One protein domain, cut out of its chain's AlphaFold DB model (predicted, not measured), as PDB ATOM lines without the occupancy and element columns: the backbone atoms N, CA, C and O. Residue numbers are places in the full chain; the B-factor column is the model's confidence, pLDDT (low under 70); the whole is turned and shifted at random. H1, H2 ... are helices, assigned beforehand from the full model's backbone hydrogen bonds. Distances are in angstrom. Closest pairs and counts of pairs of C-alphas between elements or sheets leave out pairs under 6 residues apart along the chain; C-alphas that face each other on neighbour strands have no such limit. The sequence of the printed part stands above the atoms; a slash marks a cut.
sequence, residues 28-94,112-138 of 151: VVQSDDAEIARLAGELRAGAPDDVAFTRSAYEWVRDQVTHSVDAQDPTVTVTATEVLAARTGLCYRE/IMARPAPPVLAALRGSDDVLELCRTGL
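AT A GLANCE: This is residues 28 to 94 and 112 to 138 of the 151 residues of an uncharacterized protein of Trebonia kvetii (UniProt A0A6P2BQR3). Two groups of helices share an elongated body: at one end the longest helix, H2, makes a V with H1, whose first turn packs crosswise on H4 nearer the middle; at the other end H5 and H6 form a helical hairpin, with the very short H3 packing on H6. A short parallel pairing of residues 66 to 67 with residues 88 to 89 joins the stretches after H2 and H4. The printed part has 94 residues, with six named helices, H1 to H6 in order, and no named strand; its class is all helix. It is only just compact, close to loose, with a radius of gyration of the C-alphas of 14.5 A and spans of 45 by 27 by 26 A.

IN THESE COORDINATES: H2, residues 50 to 64, is 20.6 A long and begins at C-alpha 50, (123.907, 132.750, 164.787). H1, residues 34 to 45, is 16.1 A long. H4 holds residues 80 to 86, H3 residues 68 to 71, and H5 residues 118 to 125. H6, residues 130 to 137, ends at C-alpha 137, (158.210, 126.608, 150.153).

HOW THE PARTS SIT: H2 touches H1 with residues 53 to 57 alone, closest at the C-alphas of Phe 53 and Arg 44, 5.5 A, at a steep tilt of 60 degrees, opposite ways. H1 touches H4 with residues 35 to 36 alone, about perpendicular at 89 degrees; the C-alphas of Ile 36 and Thr 81 are closest, 6.8 A. H5 and H6 touch as a hairpin at a steep tilt of 43 degrees, closest at the C-alphas of Ala 123 and Gly 137, 6.6 A. H3 touches H6, with the C-alphas of Val 69 and Leu 131 closest, 6.4 A. H4 and H5 are apart. Every O i to N i+4 pair is within hydrogen-bond range in H1, H2, H4 and H5, and 3 of 4 in H6; H3 is too short for such a pair.

THE WHOLE: The farthest C-alphas, of Pro 48 and Thr 136, are 44.6 A apart. Residues 95 to 111 are not printed, and C-alphas 94 and 112 are 14.6 A apart across the cut. Of the links printed whole, none is long. The pLDDT is under 70 at residues 92 to 94.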
ATOM      1  N   VAL A  28     146.807 136.687 163.584       92.25
ATOM      2  CA  VAL A  28     146.390 136.169 162.279       92.25
ATOM      3  C   VAL A  28     144.884 136.349 162.074       92.25
ATOM      4  O   VAL A  28     144.472 136.899 161.055       92.25
ATOM      5  N   VAL A  29     144.056 135.948 163.041       91.56
ATOM      6  CA  VAL A  29     142.589 136.034 162.979       91.56
ATOM      7  C   VAL A  29     142.089 137.465 163.183       91.56
ATOM      8  O   VAL A  29     141.106 137.847 162.553       91.56
ATOM      9  N   GLN A  30     142.755 138.256 164.035       93.19
ATOM     10  CA  GLN A  30     142.496 139.693 164.229       93.19
ATOM     11  C   GLN A  30     141.007 140.055 164.404       93.19
ATOM     12  O   GLN A  30     140.522 141.047 163.863       93.19
ATOM     13  N   SER A  31     140.243 139.242 165.142       90.88
ATOM     14  CA  SER A  31     138.801 139.468 165.329       90.88
ATOM     15  C   SER A  31     138.473 140.732 166.138       90.88
ATOM     16  O   SER A  31     137.323 141.169 166.154       90.88
ATOM     17  N   ASP A  32     139.474 141.325 166.788       92.75
ATOM     18  CA  ASP A  32     139.430 142.596 167.507       92.75
ATOM     19  C   ASP A  32     139.853 143.811 166.661       92.75
ATOM     20  O   ASP A  32     139.681 144.948 167.110       92.75
ATOM     21  N   ASP A  33     140.353 143.607 165.436       96.81
ATOM     22  CA  ASP A  33     140.660 144.695 164.511       96.81
ATOM     23  C   ASP A  33     139.383 145.441 164.093       96.81
ATOM     24  O   ASP A  33     138.328 144.849 163.847       96.81
ATOM     25  N   ALA A  34     139.467 146.771 164.004       96.94
ATOM     26  CA  ALA A  34     138.307 147.620 163.769       96.94
ATOM     27  C   ALA A  34     137.631 147.369 162.409       96.94
ATOM     28  O   ALA A  34     136.405 147.464 162.313       96.94
ATOM     29  N   GLU A  35     138.392 147.050 161.358       96.94
ATOM     30  CA  GLU A  35     137.826 146.791 160.032       96.94
ATOM     31  C   GLU A  35     137.159 145.417 159.966       96.94
ATOM     32  O   GLU A  35     136.064 145.288 159.405       96.94
ATOM     33  N   ILE A  36     137.767 144.418 160.609       97.12
ATOM     34  CA  ILE A  36     137.204 143.070 160.745       97.12
ATOM     35  C   ILE A  36     135.925 143.106 161.583       97.12
ATOM     36  O   ILE A  36     134.884 142.599 161.154       97.12
ATOM     37  N   ALA A  37     135.958 143.775 162.738       96.31
ATOM     38  CA  ALA A  37     134.800 143.945 163.607       96.31
ATOM     39  C   ALA A  37     133.660 144.698 162.903       96.31
ATOM     40  O   ALA A  37     132.489 144.339 163.062       96.31
ATOM     41  N   ARG A  38     133.979 145.708 162.080       97.75
ATOM     42  CA  ARG A  38     132.982 146.423 161.267       97.75
ATOM     43  C   ARG A  38     132.304 145.488 160.267       97.75
ATOM     44  O   ARG A  38     131.075 145.453 160.229       97.75
ATOM     45  N   LEU A  39     133.072 144.719 159.493       97.62
ATOM     46  CA  LEU A  39     132.516 143.759 158.534       97.62
ATOM     47  C   LEU A  39     131.648 142.704 159.234       97.62
ATOM     48  O   LEU A  39     130.537 142.416 158.789       97.62
ATOM     49  N   ALA A  40     132.125 142.151 160.351       96.75
ATOM     50  CA  ALA A  40     131.358 141.200 161.147       96.75
ATOM     51  C   ALA A  40     130.036 141.815 161.640       96.75
ATOM     52  O   ALA A  40     128.987 141.174 161.557       96.75
ATOM     53  N   GLY A  41     130.065 143.076 162.086       97.50
ATOM     54  CA  GLY A  41     128.877 143.834 162.474       97.50
ATOM     55  C   GLY A  41     127.879 144.025 161.329       97.50
ATOM     56  O   GLY A  41     126.680 143.833 161.528       97.50
ATOM     57  N   GLU A  42     128.358 144.339 160.123       97.56
ATOM     58  CA  GLU A  42     127.524 144.485 158.920       97.56
ATOM     59  C   GLU A  42     126.832 143.174 158.538       97.56
ATOM     60  O   GLU A  42     125.620 143.149 158.317       97.56
ATOM     61  N   LEU A  43     127.578 142.068 158.526       97.62
ATOM     62  CA  LEU A  43     127.033 140.739 158.245       97.62
ATOM     63  C   LEU A  43     126.039 140.300 159.326       97.62
ATOM     64  O   LEU A  43     124.984 139.746 159.015       97.62
ATOM     65  N   ARG A  44     126.335 140.584 160.601       97.12
ATOM     66  CA  ARG A  44     125.452 140.252 161.725       97.12
ATOM     67  C   ARG A  44     124.155 141.052 161.701       97.12
ATOM     68  O   ARG A  44     123.109 140.490 162.007       97.12
ATOM     69  N   ALA A  45     124.191 142.327 161.320       97.25
ATOM     70  CA  ALA A  45     122.993 143.161 161.242       97.25
ATOM     71  C   ALA A  45     121.943 142.611 160.256       97.25
ATOM     72  O   ALA A  45     120.748 142.834 160.443       97.25
ATOM     73  N   GLY A  46     122.381 141.872 159.229       95.44
ATOM     74  CA  GLY A  46     121.507 141.195 158.268       95.44
ATOM     75  C   GLY A  46     121.028 139.801 158.690       95.44
ATOM     76  O   GLY A  46     120.228 139.203 157.971       95.44
ATOM     77  N   ALA A  47     121.498 139.268 159.821       97.44
ATOM     78  CA  ALA A  47     121.268 137.887 160.223       97.44
ATOM     79  C   ALA A  47     120.316 137.780 161.435       97.44
ATOM     80  O   ALA A  47     120.582 138.379 162.477       97.44
ATOM     81  N   PRO A  48     119.230 136.989 161.348       96.31
ATOM     82  CA  PRO A  48     118.275 136.826 162.448       96.31
ATOM     83  C   PRO A  48     118.804 135.990 163.623       96.31
ATOM     84  O   PRO A  48     118.290 136.111 164.733       96.31
ATOM     85  N   ASP A  49     119.798 135.133 163.387       97.38
ATOM     86  CA  ASP A  49     120.385 134.237 164.381       97.38
ATOM     87  C   ASP A  49     121.848 133.897 164.041       97.38
ATOM     88  O   ASP A  49     122.415 134.370 163.050       97.38
ATOM     89  N   ASP A  50     122.489 133.109 164.907       96.25
ATOM     90  CA  ASP A  50     123.907 132.750 164.787       96.25
ATOM     91  C   ASP A  50     124.176 131.847 163.583       96.25
ATOM     92  O   ASP A  50     125.180 132.026 162.902       96.25
ATOM     93  N   VAL A  51     123.251 130.943 163.252       97.50
ATOM     94  CA  VAL A  51     123.388 130.053 162.090       97.50
ATOM     95  C   VAL A  51     123.338 130.855 160.791       97.50
ATOM     96  O   VAL A  51     124.134 130.618 159.879       97.50
ATOM     97  N   ALA A  52     122.428 131.823 160.702       97.12
ATOM     98  CA  ALA A  52     122.329 132.733 159.575       97.12
ATOM     99  C   ALA A  52     123.568 133.627 159.471       97.12
ATOM    100  O   ALA A  52     124.095 133.796 158.376       97.12
ATOM    101  N   PHE A  53     124.085 134.128 160.596       97.69
ATOM    102  CA  PHE A  53     125.320 134.910 160.612       97.69
ATOM    103  C   PHE A  53     126.518 134.090 160.119       97.69
ATOM    104  O   PHE A  53     127.227 134.537 159.221       97.69
ATOM    105  N   THR A  54     126.707 132.869 160.630       96.25
ATOM    106  CA  THR A  54     127.770 131.960 160.174       96.25
ATOM    107  C   THR A  54     127.658 131.676 158.680       96.25
ATOM    108  O   THR A  54     128.667 131.701 157.975       96.25
ATOM    109  N   ARG A  55     126.440 131.454 158.168       96.50
ATOM    110  CA  ARG A  55     126.214 131.281 156.730       96.50
ATOM    111  C   ARG A  55     126.619 132.525 155.945       96.50
ATOM    112  O   ARG A  55     127.362 132.390 154.981       96.50
ATOM    113  N   SER A  56     126.169 133.710 156.352       97.12
ATOM    114  CA  SER A  56     126.497 134.962 155.665       97.12
ATOM    115  C   SER A  56     127.995 135.265 155.689       97.12
ATOM    116  O   SER A  56     128.535 135.711 154.682       97.12
ATOM    117  N   ALA A  57     128.684 134.979 156.797       95.44
ATOM    118  CA  ALA A  57     130.138 135.093 156.882       95.44
ATOM    119  C   ALA A  57     130.841 134.133 155.913       95.44
ATOM    120  O   ALA A  57     131.705 134.560 155.149       95.44
ATOM    121  N   TYR A  58     130.427 132.862 155.881       94.56
ATOM    122  CA  TYR A  58     130.954 131.880 154.933       94.56
ATOM    123  C   TYR A  58     130.716 132.292 153.474       94.56
ATOM    124  O   TYR A  58     131.641 132.255 152.668       94.56
ATOM    125  N   GLU A  59     129.492 132.696 153.128       96.25
ATOM    126  CA  GLU A  59     129.131 133.111 151.770       96.25
ATOM    127  C   GLU A  59     129.905 134.360 151.347       96.25
ATOM    128  O   GLU A  59     130.402 134.407 150.227       96.25
ATOM    129  N   TRP A  60     130.096 135.329 152.246       96.12
ATOM    130  CA  TRP A  60     130.922 136.498 151.960       96.12
ATOM    131  C   TRP A  60     132.372 136.110 151.661       96.12
ATOM    132  O   TRP A  60     132.933 136.608 150.691       96.12
ATOM    133  N   VAL A  61     132.979 135.210 152.447       93.81
ATOM    134  CA  VAL A  61     134.347 134.737 152.174       93.81
ATOM    135  C   VAL A  61     134.385 133.994 150.840       93.81
ATOM    136  O   VAL A  61     135.185 134.339 149.980       93.81
ATOM    137  N   ARG A  62     133.482 133.031 150.632       91.12
ATOM    138  CA  ARG A  62     133.404 132.221 149.406       91.12
ATOM    139  C   ARG A  62     133.247 133.074 148.147       91.12
ATOM    140  O   ARG A  62     133.873 132.777 147.136       91.12
ATOM    141  N   ASP A  63     132.380 134.082 148.198       94.62
ATOM    142  CA  ASP A  63     131.987 134.849 147.013       94.62
ATOM    143  C   ASP A  63     132.885 136.064 146.779       94.62
ATOM    144  O   ASP A  63     132.951 136.561 145.656       94.62
ATOM    145  N   GLN A  64     133.565 136.555 147.819       95.19
ATOM    146  CA  GLN A  64     134.305 137.811 147.750       95.19
ATOM    147  C   GLN A  64     135.808 137.696 148.021       95.19
ATOM    148  O   GLN A  64     136.525 138.685 147.860       95.19
ATOM    149  N   VAL A  65     136.294 136.535 148.461       94.56
ATOM    150  CA  VAL A  65     137.723 136.242 148.591       94.56
ATOM    151  C   VAL A  65     138.080 135.207 147.537       94.56
ATOM    152  O   VAL A  65     137.603 134.075 147.560       94.56
ATOM    153  N   THR A  66     138.913 135.611 146.587       92.81
ATOM    154  CA  THR A  66     139.312 134.747 145.480       92.81
ATOM    155  C   THR A  66     140.411 133.790 145.926       92.81
ATOM    156  O   THR A  66     141.332 134.185 146.637       92.81
ATOM    157  N   HIS A  67     140.347 132.532 145.487       89.81
ATOM    158  CA  HIS A  67     141.429 131.592 145.742       89.81
ATOM    159  C   HIS A  67     142.675 131.969 144.930       89.81
ATOM    160  O   HIS A  67     142.624 131.978 143.698       89.81
ATOM    161  N   SER A  68     143.795 132.255 145.602       89.12
ATOM    162  CA  SER A  68     144.989 132.814 144.947       89.12
ATOM    163  C   SER A  68     145.560 131.891 143.864       89.12
ATOM    164  O   SER A  68     145.904 132.345 142.772       89.12
ATOM    165  N   VAL A  69     145.562 130.569 144.091       85.44
ATOM    166  CA  VAL A  69     146.016 129.595 143.078       85.44
ATOM    167  C   VAL A  69     145.060 129.533 141.886       85.44
ATOM    168  O   VAL A  69     145.516 129.465 140.746       85.44
ATOM    169  N   ASP A  70     143.747 129.601 142.112       88.06
ATOM    170  CA  ASP A  70     142.762 129.519 141.024       88.06
ATOM    171  C   ASP A  70     142.806 130.779 140.149       88.06
ATOM    172  O   ASP A  70     142.658 130.697 138.929       88.06
ATOM    173  N   ALA A  71     143.062 131.937 140.763       89.31
ATOM    174  CA  ALA A  71     143.210 133.217 140.076       89.31
ATOM    175  C   ALA A  71     144.606 133.477 139.499       89.31
ATOM    176  O   ALA A  71     144.771 134.453 138.769       89.31
ATOM    177  N   GLN A  72     145.593 132.621 139.795       91.38
ATOM    178  CA  GLN A  72     147.007 132.864 139.481       91.38
ATOM    179  C   GLN A  72     147.514 134.202 140.053       91.38
ATOM    180  O   GLN A  72     148.312 134.900 139.429       91.38
ATOM    181  N   ASP A  73     147.033 134.554 141.243       92.94
ATOM    182  CA  ASP A  73     147.449 135.730 141.998       92.94
ATOM    183  C   ASP A  73     148.609 135.340 142.933       92.94
ATOM    184  O   ASP A  73     148.418 134.460 143.775       92.94
ATOM    185  N   PRO A  74     149.813 135.928 142.790       92.75
ATOM    186  CA  PRO A  74     150.965 135.581 143.621       92.75
ATOM    187  C   PRO A  74     150.883 136.164 145.037       92.75
ATOM    188  O   PRO A  74     151.695 135.794 145.881       92.75
ATOM    189  N   THR A  75     149.933 137.064 145.309       94.00
ATOM    190  CA  THR A  75     149.825 137.767 146.590       94.00
ATOM    191  C   THR A  75     149.708 136.794 147.759       94.00
ATOM    192  O   THR A  75     148.785 135.981 147.829       94.00
ATOM    193  N   VAL A  76     150.630 136.913 148.714       92.25
ATOM    194  CA  VAL A  76     150.572 136.179 149.976       92.25
ATOM    195  C   VAL A  76     149.789 137.001 150.997       92.25
ATOM    196  O   VAL A  76     150.196 138.097 151.368       92.25
ATOM    197  N   THR A  77     148.668 136.457 151.466       93.88
ATOM    198  CA  THR A  77     147.907 136.990 152.605       93.88
ATOM    199  C   THR A  77     147.995 136.017 153.772       93.88
ATOM    200  O   THR A  77     147.655 134.839 153.621       93.88
ATOM    201  N   VAL A  78     148.414 136.498 154.934       92.56
ATOM    202  CA  VAL A  78     148.525 135.719 156.169       92.56
ATOM    203  C   VAL A  78     147.414 136.095 157.135       92.56
ATOM    204  O   VAL A  78     146.811 135.205 157.724       92.56
ATOM    205  N   THR A  79     147.131 137.386 157.300       94.81
ATOM    206  CA  THR A  79     146.184 137.873 158.312       94.81
ATOM    207  C   THR A  79     144.790 138.155 157.748       94.81
ATOM    208  O   THR A  79     144.601 138.343 156.544       94.81
ATOM    209  N   ALA A  80     143.784 138.229 158.624       94.06
ATOM    210  CA  ALA A  80     142.417 138.564 158.230       94.06
ATOM    211  C   ALA A  80     142.315 139.963 157.595       94.06
ATOM    212  O   ALA A  80     141.570 140.145 156.629       94.06
ATOM    213  N   THR A  81     143.077 140.941 158.096       96.12
ATOM    214  CA  THR A  81     143.119 142.296 157.515       96.12
ATOM    215  C   THR A  81     143.760 142.309 156.126       96.12
ATOM    216  O   THR A  81     143.250 142.982 155.231       96.12
ATOM    217  N   GLU A  82     144.803 141.507 155.894       95.81
ATOM    218  CA  GLU A  82     145.409 141.339 154.567       95.81
ATOM    219  C   GLU A  82     144.430 140.697 153.576       95.81
ATOM    220  O   GLU A  82     144.276 141.193 152.461       95.81
ATOM    221  N   VAL A  83     143.698 139.655 153.991       95.56
ATOM    222  CA  VAL A  83     142.644 139.029 153.168       95.56
ATOM    223  C   VAL A  83     141.525 140.023 152.851       95.56
ATOM    224  O   VAL A  83     141.051 140.088 151.712       95.56
ATOM    225  N   LEU A  84     141.095 140.819 153.836       96.38
ATOM    226  CA  LEU A  84     140.074 141.845 153.632       96.38
ATOM    227  C   LEU A  84     140.538 142.905 152.625       96.38
ATOM    228  O   LEU A  84     139.753 143.301 151.762       96.38
ATOM    229  N   ALA A  85     141.797 143.337 152.706       95.69
ATOM    230  CA  ALA A  85     142.359 144.348 151.818       95.69
ATOM    231  C   ALA A  85     142.592 143.818 150.392       95.69
ATOM    232  O   ALA A  85     142.218 144.476 149.421       95.69
ATOM    233  N   ALA A  86     143.189 142.632 150.260       94.75
ATOM    234  CA  ALA A  86     143.602 142.075 148.975       94.75
ATOM    235  C   ALA A  86     142.488 141.295 148.256       94.75
ATOM    236  O   ALA A  86     142.554 141.115 147.042       94.75
ATOM    237  N   ARG A  87     141.446 140.848 148.977       95.25
ATOM    238  CA  ARG A  87     140.329 140.031 148.444       95.25
ATOM    239  C   ARG A  87     140.796 138.741 147.765       95.25
ATOM    240  O   ARG A  87     140.122 138.197 146.890       95.25
ATOM    241  N   THR A  88     141.933 138.237 148.218       93.44
ATOM    242  CA  THR A  88     142.575 137.006 147.772       93.44
ATOM    243  C   THR A  88     143.017 136.239 149.011       93.44
ATOM    244  O   THR A  88     143.246 136.842 150.061       93.44
ATOM    245  N   GLY A  89     143.076 134.920 148.917       90.00
ATOM    246  CA  GLY A  89     143.568 134.089 150.001       90.00
ATOM    247  C   GLY A  89     143.749 132.637 149.589       90.00
ATOM    248  O   GLY A  89     143.196 132.162 148.593       90.00
ATOM    249  N   LEU A  90     144.524 131.912 150.389       84.12
ATOM    250  CA  LEU A  90     144.721 130.479 150.223       84.12
ATOM    251  C   LEU A  90     143.596 129.696 150.895       84.12
ATOM    252  O   LEU A  90     143.328 129.866 152.082       84.12
ATOM    253  N   CYS A  91     142.991 128.769 150.158       73.62
ATOM    254  CA  CYS A  91     142.151 127.728 150.721       73.62
ATOM    255  C   CYS A  91     142.701 126.378 150.261       73.62
ATOM    256  O   CYS A  91     142.805 126.076 149.075       73.62
ATOM    257  N   TYR A  92     143.116 125.543 151.209       56.44
ATOM    258  CA  TYR A  92     143.581 124.215 150.844       56.44
ATOM    259  C   TYR A  92     142.371 123.301 150.686       56.44
ATOM    260  O   TYR A  92     141.539 123.184 151.584       56.44
ATOM    261  N   ARG A  93     142.255 122.619 149.542       56.78
ATOM    262  CA  ARG A  93     141.285 121.533 149.416       56.78
ATOM    263  C   ARG A  93     141.783 120.365 150.260       56.78
ATOM    264  O   ARG A  93     142.639 119.606 149.818       56.78
ATOM    265  N   GLU A  94     141.218 120.190 151.444       57.53
ATOM    266  CA  GLU A  94     141.587 119.085 152.327       57.53
ATOM    267  C   GLU A  94     141.200 117.742 151.691       57.53
ATOM    268  O   GLU A  94     140.036 117.465 151.377       57.53
ATOM    269  N   ILE A 112     145.240 119.230 167.259       87.75
ATOM    270  CA  ILE A 112     144.460 120.304 166.636       87.75
ATOM    271  C   ILE A 112     144.923 121.642 167.212       87.75
ATOM    272  O   ILE A 112     144.566 122.029 168.328       87.75
ATOM    273  N   MET A 113     145.692 122.375 166.419       84.50
ATOM    274  CA  MET A 113     146.338 123.610 166.849       84.50
ATOM    275  C   MET A 113     145.345 124.781 166.943       84.50
ATOM    276  O   MET A 113     144.750 125.181 165.948       84.50
ATOM    277  N   ALA A 114     145.199 125.370 168.137       89.00
ATOM    278  CA  ALA A 114     144.421 126.602 168.341       89.00
ATOM    279  C   ALA A 114     145.148 127.865 167.848       89.00
ATOM    280  O   ALA A 114     144.539 128.918 167.706       89.00
ATOM    281  N   ARG A 115     146.457 127.754 167.596       87.06
ATOM    282  CA  ARG A 115     147.289 128.794 166.989       87.06
ATOM    283  C   ARG A 115     148.059 128.225 165.808       87.06
ATOM    284  O   ARG A 115     148.503 127.080 165.901       87.06
ATOM    285  N   PRO A 116     148.281 128.996 164.737       87.25
ATOM    286  CA  PRO A 116     149.043 128.507 163.598       87.25
ATOM    287  C   PRO A 116     150.452 128.060 164.011       87.25
ATOM    288  O   PRO A 116     151.100 128.687 164.854       87.25
ATOM    289  N   ALA A 117     150.945 126.980 163.407       88.69
ATOM    290  CA  ALA A 117     152.282 126.478 163.698       88.69
ATOM    291  C   ALA A 117     153.354 127.519 163.291       88.69
ATOM    292  O   ALA A 117     153.344 127.973 162.141       88.69
ATOM    293  N   PRO A 118     154.313 127.874 164.172       90.06
ATOM    294  CA  PRO A 118     155.317 128.897 163.869       90.06
ATOM    295  C   PRO A 118     156.125 128.658 162.580       90.06
ATOM    296  O   PRO A 118     156.313 129.624 161.840       90.06
ATOM    297  N   PRO A 119     156.553 127.421 162.239       90.00
ATOM    298  CA  PRO A 119     157.250 127.166 160.975       90.00
ATOM    299  C   PRO A 119     156.403 127.485 159.734       90.00
ATOM    300  O   PRO A 119     156.936 127.943 158.726       90.00
ATOM    301  N   VAL A 120     155.081 127.290 159.809       89.38
ATOM    302  CA  VAL A 120     154.153 127.598 158.710       89.38
ATOM    303  C   VAL A 120     153.989 129.107 158.560       89.38
ATOM    304  O   VAL A 120     154.099 129.622 157.449       89.38
ATOM    305  N   LEU A 121     153.805 129.836 159.667       90.88
ATOM    306  CA  LEU A 121     153.749 131.302 159.628       90.88
ATOM    307  C   LEU A 121     155.057 131.916 159.132       90.88
ATOM    308  O   LEU A 121     155.018 132.894 158.392       90.88
ATOM    309  N   ALA A 122     156.204 131.355 159.519       90.62
ATOM    310  CA  ALA A 122     157.504 131.810 159.039       90.62
ATOM    311  C   ALA A 122     157.645 131.625 157.521       90.62
ATOM    312  O   ALA A 122     158.104 132.540 156.843       90.62
ATOM    313  N   ALA A 123     157.208 130.480 156.987       91.50
ATOM    314  CA  ALA A 123     157.223 130.219 155.549       91.50
ATOM    315  C   ALA A 123     156.294 131.174 154.780       91.50
ATOM    316  O   ALA A 123     156.711 131.760 153.786       91.50
ATOM    317  N   LEU A 124     155.067 131.379 155.274       91.31
ATOM    318  CA  LEU A 124     154.101 132.304 154.676       91.31
ATOM    319  C   LEU A 124     154.623 133.748 154.682       91.31
ATOM    320  O   LEU A 124     154.695 134.380 153.639       91.31
ATOM    321  N   ARG A 125     155.051 134.260 155.841       92.62
ATOM    322  CA  ARG A 125     155.539 135.646 155.986       92.62
ATOM    323  C   ARG A 125     156.868 135.907 155.273       92.62
ATOM    324  O   ARG A 125     157.211 137.059 155.042       92.62
ATOM    325  N   GLY A 126     157.646 134.861 154.998       92.12
ATOM    326  CA  GLY A 126     158.929 134.950 154.301       92.12
ATOM    327  C   GLY A 126     158.829 134.839 152.780       92.12
ATOM    328  O   GLY A 126     159.867 134.839 152.121       92.12
ATOM    329  N   SER A 127     157.622 134.699 152.229       91.88
ATOM    330  CA  SER A 127     157.387 134.534 150.798       91.88
ATOM    331  C   SER A 127     156.574 135.698 150.239       91.88
ATOM    332  O   SER A 127     155.614 136.141 150.860       91.88
ATOM    333  N   ASP A 128     156.942 136.141 149.037       90.69
ATOM    334  CA  ASP A 128     156.209 137.153 148.267       90.69
ATOM    335  C   ASP A 128     155.411 136.533 147.100       90.69
ATOM    336  O   ASP A 128     154.732 137.247 146.364       90.69
ATOM    337  N   ASP A 129     155.512 135.210 146.904       91.94
ATOM    338  CA  ASP A 129     154.847 134.473 145.824       91.94
ATOM    339  C   ASP A 129     154.216 133.186 146.362       91.94
ATOM    340  O   ASP A 129     154.864 132.159 146.596       91.94
ATOM    341  N   VAL A 130     152.899 133.238 146.511       90.69
ATOM    342  CA  VAL A 130     152.105 132.138 147.041       90.69
ATOM    343  C   VAL A 130     152.102 130.907 146.124       90.69
ATOM    344  O   VAL A 130     151.976 129.772 146.589       90.69
ATOM    345  N   LEU A 131     152.282 131.099 144.814       90.44
ATOM    346  CA  LEU A 131     152.307 130.017 143.835       90.44
ATOM    347  C   LEU A 131     153.628 129.249 143.909       90.44
ATOM    348  O   LEU A 131     153.638 128.032 143.725       90.44
ATOM    349  N   GLU A 132     154.743 129.933 144.166       89.62
ATOM    350  CA  GLU A 132     156.021 129.284 144.474       89.62
ATOM    351  C   GLU A 132     155.975 128.595 145.841       89.62
ATOM    352  O   GLU A 132     156.339 127.419 145.953       89.62
ATOM    353  N   LEU A 133     155.438 129.277 146.858       89.38
ATOM    354  CA  LEU A 133     155.297 128.731 148.205       89.38
ATOM    355  C   LEU A 133     154.539 127.394 148.202       89.38
ATOM    356  O   LEU A 133     155.026 126.415 148.769       89.38
ATOM    357  N   CYS A 134     153.398 127.312 147.509       84.75
ATOM    358  CA  CYS A 134     152.609 126.080 147.409       84.75
ATOM    359  C   CYS A 134     153.332 124.933 146.685       84.75
ATOM    360  O   CYS A 134     152.962 123.774 146.879       84.75
ATOM    361  N   ARG A 135     154.330 125.220 145.839       85.81
ATOM    362  CA  ARG A 135     155.086 124.185 145.117       85.81
ATOM    363  C   ARG A 135     156.222 123.614 145.955       85.81
ATOM    364  O   ARG A 135     156.453 122.410 145.895       85.81
ATOM    365  N   THR A 136     156.954 124.463 146.676       84.75
ATOM    366  CA  THR A 136     158.235 124.060 147.286       84.75
ATOM    367  C   THR A 136     158.568 124.730 148.614       84.75
ATOM    368  O   THR A 136     159.562 124.357 149.227       84.75
ATOM    369  N   GLY A 137     157.803 125.731 149.052       82.31
ATOM    370  CA  GLY A 137     158.210 126.608 150.153       82.31
ATOM    371  C   GLY A 137     157.624 126.268 151.526       82.31
ATOM    372  O   GLY A 137     158.014 126.889 152.511       82.31
ATOM    373  N   LEU A 138     156.707 125.300 151.621       85.69
ATOM    374  CA  LEU A 138     156.153 124.861 152.905       85.69
ATOM    375  C   LEU A 138     157.125 123.941 153.669       85.69
ATOM    376  O   LEU A 138     157.857 123.163 153.050       85.69
TER     377      LEU A 138